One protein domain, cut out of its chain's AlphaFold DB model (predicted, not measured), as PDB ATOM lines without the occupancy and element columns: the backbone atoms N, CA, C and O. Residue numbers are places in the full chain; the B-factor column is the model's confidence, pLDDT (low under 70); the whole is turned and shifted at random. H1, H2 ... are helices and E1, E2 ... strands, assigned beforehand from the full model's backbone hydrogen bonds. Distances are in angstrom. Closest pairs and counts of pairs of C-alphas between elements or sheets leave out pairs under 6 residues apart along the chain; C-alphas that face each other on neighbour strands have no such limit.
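AT A GLANCE: This is residues 106 to 178 of the 656 residues of an uncharacterized protein of Wolfiporia cocos (strain MD-104) (UniProt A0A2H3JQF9). This is a domain with little regular structure, mostly loops, in which E2 and E3 form a small two-stranded hairpin with the short helix H1 and strand E1 near one end, while the loop 143 to 157 reaches away at the other. The 73 printed residues hold E1, E2, E3 and H1 in that order, a mixed class with 20 residues in named elements; the sheet E2 - E3 is antiparallel. The whole is only just compact, close to loose, with a radius of gyration of the C-alphas of 13.2 A, and elongated, spanning 42 by 27 by 19 A.

IN THESE COORDINATES: Residues 106 to 129 hold no named element. E1 is residues 130 to 132, from C-alpha 130 at (144.380, 141.633, 194.150). E2 is residues 138 to 142, 13.3 A long, and E3 residues 158 to 162, 13.2 A. H1, residues 163 to 169, 9.8 A, ends at C-alpha 169 (157.693, 138.527, 199.264).

HOW THE PARTS SIT: E2 and E3 are a hairpin, at 146 degrees, with N 139 and O 161 within hydrogen-bond range at 2.9 A. E1 pairs with no named strand; its closest C-alpha pair with E3 is Gly 132 and Ser 162, 6.0 A. The closest C-alphas of E2 and H1 are Phe 138 and Arg 163, 6.1 A. In H1 every O i to N i+4 pair is within hydrogen-bond range.

THE WHOLE: The farthest C-alphas, Pro 126 and Gly 150, are 43.5 A apart. The printed part has no cut; the link E2 to E3 is long. Confidence is under 70 at residue 113 and residues 145 to 156.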
ATOM      1  N   TRP A 106     156.630 151.418 197.629       94.00
ATOM      2  CA  TRP A 106     157.527 150.503 198.331       94.00
ATOM      3  C   TRP A 106     158.955 150.666 197.806       94.00
ATOM      4  O   TRP A 106     159.209 150.531 196.602       94.00
ATOM      5  N   GLN A 107     159.888 150.976 198.705       90.94
ATOM      6  CA  GLN A 107     161.304 151.093 198.367       90.94
ATOM      7  C   GLN A 107     161.954 149.706 198.388       90.94
ATOM      8  O   GLN A 107     161.806 148.957 199.347       90.94
ATOM      9  N   ARG A 108     162.672 149.361 197.313       88.50
ATOM     10  CA  ARG A 108     163.420 148.100 197.213       88.50
ATOM     11  C   ARG A 108     164.808 148.221 197.828       88.50
ATOM     12  O   ARG A 108     165.424 149.285 197.745       88.50
ATOM     13  N   MET A 109     165.331 147.125 198.371       85.81
ATOM     14  CA  MET A 109     166.662 147.123 198.985       85.81
ATOM     15  C   MET A 109     167.778 147.306 197.923       85.81
ATOM     16  O   MET A 109     167.758 146.642 196.882       85.81
ATOM     17  N   PRO A 110     168.779 148.189 198.134       83.56
ATOM     18  CA  PRO A 110     169.794 148.480 197.114       83.56
ATOM     19  C   PRO A 110     170.679 147.285 196.710       83.56
ATOM     20  O   PRO A 110     171.487 146.768 197.489       83.56
ATOM     21  N   GLY A 111     170.621 146.916 195.428       76.88
ATOM     22  CA  GLY A 111     171.361 145.783 194.855       76.88
ATOM     23  C   GLY A 111     170.643 144.431 194.913       76.88
ATOM     24  O   GLY A 111     171.270 143.415 194.614       76.88
ATOM     25  N   GLU A 112     169.360 144.419 195.269       70.75
ATOM     26  CA  GLU A 112     168.440 143.312 194.997       70.75
ATOM     27  C   GLU A 112     168.379 142.947 193.502       70.75
ATOM     28  O   GLU A 112     168.610 143.781 192.621       70.75
ATOM     29  N   ARG A 113     168.017 141.696 193.187       69.12
ATOM     30  CA  ARG A 113     167.836 141.266 191.787       69.12
ATOM     31  C   ARG A 113     166.511 141.782 191.221       69.12
ATOM     32  O   ARG A 113     165.577 142.090 191.958       69.12
ATOM     33  N   PHE A 114     166.406 141.857 189.891       77.00
ATOM     34  CA  PHE A 114     165.138 142.128 189.199       77.00
ATOM     35  C   PHE A 114     164.042 141.163 189.677       77.00
ATOM     36  O   PHE A 114     164.285 139.958 189.758       77.00
ATOM     37  N   MET A 115     162.846 141.684 189.974       80.38
ATOM     38  CA  MET A 115     161.716 140.865 190.427       80.38
ATOM     39  C   MET A 115     161.439 139.700 189.473       80.38
ATOM     40  O   MET A 115     161.352 139.887 188.256       80.38
ATOM     41  N   HIS A 116     161.185 138.511 190.016       78.56
ATOM     42  CA  HIS A 116     160.726 137.393 189.198       78.56
ATOM     43  C   HIS A 116     159.402 137.729 188.472       78.56
ATOM     44  O   HIS A 116     158.622 138.593 188.879       78.56
ATOM     45  N   LYS A 117     159.162 137.074 187.325       74.81
ATOM     46  CA  LYS A 117     157.947 137.317 186.523       74.81
ATOM     47  C   LYS A 117     156.677 136.886 187.263       74.81
ATOM     48  O   LYS A 117     155.667 137.581 187.165       74.81
ATOM     49  N   ALA A 118     156.754 135.782 188.008       82.75
ATOM     50  CA  ALA A 118     155.723 135.372 188.951       82.75
ATOM     51  C   ALA A 118     155.583 136.438 190.047       82.75
ATOM     52  O   ALA A 118     156.567 136.803 190.688       82.75
ATOM     53  N   ARG A 119     154.367 136.959 190.222       85.69
ATOM     54  CA  ARG A 119     154.031 137.886 191.308       85.69
ATOM     55  C   ARG A 119     153.668 137.068 192.553       85.69
ATOM     56  O   ARG A 119     153.073 136.005 192.375       85.69
ATOM     57  N   PRO A 120     153.926 137.566 193.774       93.31
ATOM     58  CA  PRO A 120     153.375 136.960 194.981       93.31
ATOM     59  C   PRO A 120     151.845 136.867 194.912       93.31
ATOM     60  O   PRO A 120     151.183 137.737 194.323       93.31
ATOM     61  N   ARG A 121     151.270 135.819 195.504       94.44
ATOM     62  CA  ARG A 121     149.825 135.585 195.492       94.44
ATOM     63  C   ARG A 121     149.098 136.492 196.478       94.44
ATOM     64  O   ARG A 121     148.060 137.016 196.096       94.44
ATOM     65  N   GLY A 122     149.627 136.717 197.677       96.12
ATOM     66  CA  GLY A 122     149.036 137.547 198.729       96.12
ATOM     67  C   GLY A 122     147.557 137.248 199.008       96.12
ATOM     68  O   GLY A 122     147.029 136.183 198.675       96.12
ATOM     69  N   THR A 123     146.856 138.226 199.581       96.62
ATOM     70  CA  THR A 123     145.405 138.157 199.760       96.62
ATOM     71  C   THR A 123     144.698 138.405 198.425       96.62
ATOM     72  O   THR A 123     145.127 139.228 197.601       96.62
ATOM     73  N   ARG A 124     143.598 137.681 198.198       95.56
ATOM     74  CA  ARG A 124     142.751 137.784 197.005       95.56
ATOM     75  C   ARG A 124     141.274 137.762 197.377       95.56
ATOM     76  O   ARG A 124     140.885 137.127 198.353       95.56
ATOM     77  N   THR A 125     140.456 138.440 196.582       94.25
ATOM     78  CA  THR A 125     138.990 138.325 196.637       94.25
ATOM     79  C   THR A 125     138.503 137.006 196.028       94.25
ATOM     80  O   THR A 125     139.291 136.318 195.373       94.25
ATOM     81  N   PRO A 126     137.216 136.632 196.202       93.31
ATOM     82  CA  PRO A 126     136.668 135.389 195.648       93.31
ATOM     83  C   PRO A 126     136.901 135.201 194.142       93.31
ATOM     84  O   PRO A 126     137.125 134.079 193.704       93.31
ATOM     85  N   ASN A 127     136.949 136.291 193.364       90.75
ATOM     86  CA  ASN A 127     137.271 136.268 191.934       90.75
ATOM     87  C   ASN A 127     138.773 136.356 191.599       90.75
ATOM     88  O   ASN A 127     139.155 136.798 190.517       90.75
ATOM     89  N   GLY A 128     139.650 135.997 192.540       94.19
ATOM     90  CA  GLY A 128     141.096 135.917 192.320       94.19
ATOM     91  C   GLY A 128     141.817 137.259 192.134       94.19
ATOM     92  O   GLY A 128     143.016 137.256 191.855       94.19
ATOM     93  N   LEU A 129     141.137 138.399 192.304       95.69
ATOM     94  CA  LEU A 129     141.721 139.734 192.144       95.69
ATOM     95  C   LEU A 129     142.513 140.198 193.371       95.69
ATOM     96  O   LEU A 129     142.225 139.824 194.508       95.69
ATOM     97  N   MET A 130     143.523 141.038 193.121       97.25
ATOM     98  CA  MET A 130     144.380 141.633 194.150       97.25
ATOM     99  C   MET A 130     143.571 142.512 195.095       97.25
ATOM    100  O   MET A 130     142.999 143.507 194.654       97.25
ATOM    101  N   TRP A 131     143.589 142.156 196.379       97.62
ATOM    102  CA  TRP A 131     142.805 142.797 197.427       97.62
ATOM    103  C   TRP A 131     143.676 143.563 198.429       97.62
ATOM    104  O   TRP A 131     144.834 143.207 198.645       97.62
ATOM    105  N   GLY A 132     143.080 144.567 199.067       96.88
ATOM    106  CA  GLY A 132     143.588 145.234 200.264       96.88
ATOM    107  C   GLY A 132     142.428 145.811 201.080       96.88
ATOM    108  O   GLY A 132     141.405 146.214 200.517       96.88
ATOM    109  N   HIS A 133     142.560 145.832 202.408       95.50
ATOM    110  CA  HIS A 133     141.502 146.285 203.317       95.50
ATOM    111  C   HIS A 133     141.196 147.785 203.162       95.50
ATOM    112  O   HIS A 133     140.036 148.198 203.185       95.50
ATOM    113  N   THR A 134     142.231 148.587 202.938       95.06
ATOM    114  CA  THR A 134     142.195 150.040 202.764       95.06
ATOM    115  C   THR A 134     142.923 150.448 201.478       95.06
ATOM    116  O   THR A 134     143.504 149.617 200.780       95.06
ATOM    117  N   LEU A 135     142.941 151.747 201.156       95.00
ATOM    118  CA  LEU A 135     143.817 152.275 200.098       95.00
ATOM    119  C   LEU A 135     145.306 152.268 200.502       95.00
ATOM    120  O   LEU A 135     146.162 152.250 199.621       95.00
ATOM    121  N   GLY A 136     145.606 152.261 201.807       95.44
ATOM    122  CA  GLY A 136     146.966 152.163 202.351       95.44
ATOM    123  C   GLY A 136     147.566 150.757 202.260       95.44
ATOM    124  O   GLY A 136     148.770 150.592 202.406       95.44
ATOM    125  N   ASP A 137     146.761 149.741 201.942       96.75
ATOM    126  CA  ASP A 137     147.249 148.384 201.679       96.75
ATOM    127  C   ASP A 137     147.703 148.187 200.217       96.75
ATOM    128  O   ASP A 137     147.941 147.053 199.804       96.75
ATOM    129  N   PHE A 138     147.834 149.257 199.420       97.38
ATOM    130  CA  PHE A 138     148.312 149.217 198.032       97.38
ATOM    131  C   PHE A 138     149.557 150.083 197.834       97.38
ATOM    132  O   PHE A 138     149.624 151.222 198.291       97.38
ATOM    133  N   PHE A 139     150.523 149.555 197.079       96.56
ATOM    134  CA  PHE A 139     151.842 150.157 196.898       96.56
ATOM    135  C   PHE A 139     152.271 150.145 195.433       96.56
ATOM    136  O   PHE A 139     152.156 149.126 194.748       96.56
ATOM    137  N   TRP A 140     152.857 151.248 194.964       95.06
ATOM    138  CA  TRP A 140     153.684 151.229 193.758       95.06
ATOM    139  C   TRP A 140     155.030 150.583 194.068       95.06
ATOM    140  O   TRP A 140     155.756 151.065 194.933       95.06
ATOM    141  N   VAL A 141     155.408 149.545 193.325       92.56
ATOM    142  CA  VAL A 141     156.727 148.913 193.469       92.56
ATOM    143  C   VAL A 141     157.482 148.975 192.145       92.56
ATOM    144  O   VAL A 141     156.966 148.547 191.108       92.56
ATOM    145  N   ASN A 142     158.703 149.519 192.165       90.44
ATOM    146  CA  ASN A 142     159.590 149.550 190.999       90.44
ATOM    147  C   ASN A 142     160.154 148.136 190.757       90.44
ATOM    148  O   ASN A 142     160.750 147.552 191.660       90.44
ATOM    149  N   ARG A 143     159.991 147.569 189.551       85.75
ATOM    150  CA  ARG A 143     160.477 146.204 189.243       85.75
ATOM    151  C   ARG A 143     161.999 146.086 189.215       85.75
ATOM    152  O   ARG A 143     162.553 145.043 189.568       85.75
ATOM    153  N   PHE A 144     162.660 147.165 188.815       81.06
ATOM    154  CA  PHE A 144     164.099 147.341 188.938       81.06
ATOM    155  C   PHE A 144     164.414 147.851 190.348       81.06
ATOM    156  O   PHE A 144     163.817 148.831 190.797       81.06
ATOM    157  N   ALA A 145     165.336 147.185 191.045       69.31
ATOM    158  CA  ALA A 145     165.996 147.790 192.196       69.31
ATOM    159  C   ALA A 145     166.875 148.961 191.708       69.31
ATOM    160  O   ALA A 145     167.348 148.911 190.569       69.31
ATOM    161  N   PRO A 146     167.108 150.007 192.522       66.62
ATOM    162  CA  PRO A 146     168.059 151.052 192.162       66.62
ATOM    163  C   PRO A 146     169.459 150.444 192.003       66.62
ATOM    164  O   PRO A 146     169.935 149.716 192.882       66.62
ATOM    165  N   GLU A 147     170.113 150.726 190.877       67.25
ATOM    166  CA  GLU A 147     171.471 150.246 190.640       67.25
ATOM    167  C   GLU A 147     172.482 150.920 191.571       67.25
ATOM    168  O   GLU A 147     172.380 152.101 191.897       67.25
ATOM    169  N   LYS A 148     173.533 150.175 191.929       61.34
ATOM    170  CA  LYS A 148     174.704 150.719 192.639       61.34
ATOM    171  C   LYS A 148     175.613 151.560 191.725       61.34
ATOM    172  O   LYS A 148     176.530 152.204 192.219       61.34
ATOM    173  N   SER A 149     175.356 151.539 190.417       60.28
ATOM    174  CA  SER A 149     176.182 152.099 189.338       60.28
ATOM    175  C   SER A 149     176.082 153.622 189.188       60.28
ATOM    176  O   SER A 149     176.965 154.234 188.599       60.28
ATOM    177  N   GLY A 150     175.001 154.239 189.684       69.56
ATOM    178  CA  GLY A 150     174.700 155.656 189.439       69.56
ATOM    179  C   GLY A 150     174.129 155.960 188.046       69.56
ATOM    180  O   GLY A 150     173.923 157.129 187.722       69.56
ATOM    181  N   GLU A 151     173.847 154.941 187.228       64.75
ATOM    182  CA  GLU A 151     173.134 155.115 185.960       64.75
ATOM    183  C   GLU A 151     171.674 155.555 186.197       64.75
ATOM    184  O   GLU A 151     171.040 155.112 187.164       64.75
ATOM    185  N   PRO A 152     171.107 156.426 185.337       63.50
ATOM    186  CA  PRO A 152     169.713 156.832 185.453       63.50
ATOM    187  C   PRO A 152     168.800 155.617 185.212       63.50
ATOM    188  O   PRO A 152     168.948 154.940 184.192       63.50
ATOM    189  N   PRO A 153     167.839 155.319 186.107       61.53
ATOM    190  CA  PRO A 153     167.049 154.101 186.006       61.53
ATOM    191  C   PRO A 153     166.224 154.078 184.715       61.53
ATOM    192  O   PRO A 153     165.441 154.996 184.452       61.53
ATOM    193  N   LEU A 154     166.359 152.988 183.949       63.88
ATOM    194  CA  LEU A 154     165.486 152.657 182.818       63.88
ATOM    195  C   LEU A 154     164.023 152.883 183.213       63.88
ATOM    196  O   LEU A 154     163.591 152.366 184.246       63.88
ATOM    197  N   ALA A 155     163.301 153.661 182.391       64.06
ATOM    198  CA  ALA A 155     161.987 154.249 182.679       64.06
ATOM    199  C   ALA A 155     161.133 153.364 183.604       64.06
ATOM    200  O   ALA A 155     160.639 152.313 183.192       64.06
ATOM    201  N   ALA A 156     161.056 153.763 184.879       68.44
ATOM    202  CA  ALA A 156     160.835 152.832 185.981       68.44
ATOM    203  C   ALA A 156     159.513 152.061 185.854       68.44
ATOM    204  O   ALA A 156     158.443 152.572 186.186       68.44
ATOM    205  N   VAL A 157     159.599 150.801 185.412       84.31
ATOM    206  CA  VAL A 157     158.440 149.912 185.277       84.31
ATOM    207  C   VAL A 157     157.898 149.604 186.670       84.31
ATOM    208  O   VAL A 157     158.419 148.750 187.394       84.31
ATOM    209  N   ARG A 158     156.850 150.332 187.051       89.50
ATOM    210  CA  ARG A 158     156.121 150.161 188.305       89.50
ATOM    211  C   ARG A 158     154.990 149.160 188.134       89.50
ATOM    212  O   ARG A 158     154.337 149.107 187.097       89.50
ATOM    213  N   THR A 159     154.722 148.390 189.181       92.00
ATOM    214  CA  THR A 159     153.488 147.603 189.299       92.00
ATOM    215  C   THR A 159     152.868 147.804 190.669       92.00
ATOM    216  O   THR A 159     153.596 147.889 191.655       92.00
ATOM    217  N   VAL A 160     151.537 147.842 190.721       94.81
ATOM    218  CA  VAL A 160     150.781 147.817 191.978       94.81
ATOM    219  C   VAL A 160     150.902 146.441 192.622       94.81
ATOM    220  O   VAL A 160     150.761 145.429 191.929       94.81
ATOM    221  N   TRP A 161     151.189 146.417 193.921       96.06
ATOM    222  CA  TRP A 161     151.182 145.243 194.797       96.06
ATOM    223  C   TRP A 161     150.329 145.559 196.038       96.06
ATOM    224  O   TRP A 161     150.231 146.728 196.424       96.06
ATOM    225  N   SER A 162     149.733 144.543 196.671       97.19
ATOM    226  CA  SER A 162     149.080 144.698 197.981       97.19
ATOM    227  C   SER A 162     150.062 144.487 199.141       97.19
ATOM    228  O   SER A 162     151.099 143.841 198.971       97.19
ATOM    229  N   ARG A 163     149.712 144.966 200.339       97.00
ATOM    230  CA  ARG A 163     150.424 144.702 201.602       97.00
ATOM    231  C   ARG A 163     150.702 143.209 201.794       97.00
ATOM    232  O   ARG A 163     151.850 142.810 201.954       97.00
ATOM    233  N   SER A 164     149.686 142.367 201.655       97.44
ATOM    234  CA  SER A 164     149.806 140.908 201.707       97.44
ATOM    235  C   SER A 164     150.712 140.294 200.631       97.44
ATOM    236  O   SER A 164     151.320 139.256 200.880       97.44
ATOM    237  N   MET A 165     150.866 140.916 199.456       97.12
ATOM    238  CA  MET A 165     151.873 140.488 198.472       97.12
ATOM    239  C   MET A 165     153.296 140.878 198.884       97.12
ATOM    240  O   MET A 165     154.225 140.114 198.638       97.12
ATOM    241  N   LEU A 166     153.478 142.044 199.511       95.75
ATOM    242  CA  LEU A 166     154.766 142.453 200.082       95.75
ATOM    243  C   LEU A 166     155.156 141.550 201.261       95.75
ATOM    244  O   LEU A 166     156.308 141.136 201.354       95.75
ATOM    245  N   LYS A 167     154.182 141.160 202.091       96.06
ATOM    246  CA  LYS A 167     154.344 140.196 203.188       96.06
ATOM    247  C   LYS A 167     154.783 138.811 202.709       96.06
ATOM    248  O   LYS A 167     155.681 138.226 203.301       96.06
ATOM    249  N   GLU A 168     154.181 138.296 201.635       95.62
ATOM    250  CA  GLU A 168     154.596 137.023 201.016       95.62
ATOM    251  C   GLU A 168     155.997 137.113 200.380       95.62
ATOM    252  O   GLU A 168     156.736 136.132 200.365       95.62
ATOM    253  N   TRP A 169     156.381 138.289 199.874       94.00
ATOM    254  CA  TRP A 169     157.693 138.527 199.264       94.00
ATOM    255  C   TRP A 169     158.823 138.754 200.282       94.00
ATOM    256  O   TRP A 169     159.974 138.430 200.003       94.00
ATOM    257  N   GLY A 170     158.516 139.318 201.452       93.50
ATOM    258  CA  GLY A 170     159.434 139.491 202.585       93.50
ATOM    259  C   GLY A 170     160.499 140.591 202.449       93.50
ATOM    260  O   GLY A 170     161.048 141.016 203.462       93.50
ATOM    261  N   GLU A 171     160.794 141.095 201.244       90.31
ATOM    262  CA  GLU A 171     161.818 142.133 201.019       90.31
ATOM    263  C   GLU A 171     161.485 143.456 201.737       90.31
ATOM    264  O   GLU A 171     160.713 144.281 201.238       90.31
ATOM    265  N   GLY A 172     162.104 143.658 202.905       87.62
ATOM    266  CA  GLY A 172     161.939 144.851 203.740       87.62
ATOM    267  C   GLY A 172     160.599 144.934 204.478       87.62
ATOM    268  O   GLY A 172     160.268 145.998 204.989       87.62
ATOM    269  N   TYR A 173     159.800 143.860 204.502       94.56
ATOM    270  CA  TYR A 173     158.468 143.896 205.107       94.56
ATOM    271  C   TYR A 173     158.537 143.759 206.634       94.56
ATOM    272  O   TYR A 173     159.003 142.745 207.152       94.56
ATOM    273  N   ASP A 174     157.999 144.753 207.339       94.81
ATOM    274  CA  ASP A 174     157.809 144.749 208.790       94.81
ATOM    275  C   ASP A 174     156.311 144.882 209.104       94.81
ATOM    276  O   ASP A 174     155.652 145.822 208.663       94.81
ATOM    277  N   GLU A 175     155.754 143.937 209.867       94.19
ATOM    278  CA  GLU A 175     154.348 143.975 210.289       94.19
ATOM    279  C   GLU A 175     154.079 145.106 211.300       94.19
ATOM    280  O   GLU A 175     152.952 145.585 211.392       94.19
ATOM    281  N   THR A 176     155.104 145.547 212.040       95.06
ATOM    282  CA  THR A 176     155.006 146.601 213.065       95.06
ATOM    283  C   THR A 176     154.976 148.014 212.481       95.06
ATOM    284  O   THR A 176     154.589 148.950 213.177       95.06
ATOM    285  N   ALA A 177     155.285 148.171 211.188       93.44
ATOM    286  CA  ALA A 177     155.124 149.425 210.450       93.44
ATOM    287  C   ALA A 177     153.652 149.762 210.111       93.44
ATOM    288  O   ALA A 177     153.382 150.758 209.441       93.44
ATOM    289  N   PHE A 178     152.695 148.938 210.552       93.50
ATOM    290  CA  PHE A 178     151.260 149.086 210.308       93.50
ATOM    291  C   PHE A 178     150.480 149.098 211.636       93.50
ATOM    292  O   PHE A 178     150.892 148.472 212.607       93.50
TER     293      PHE A 178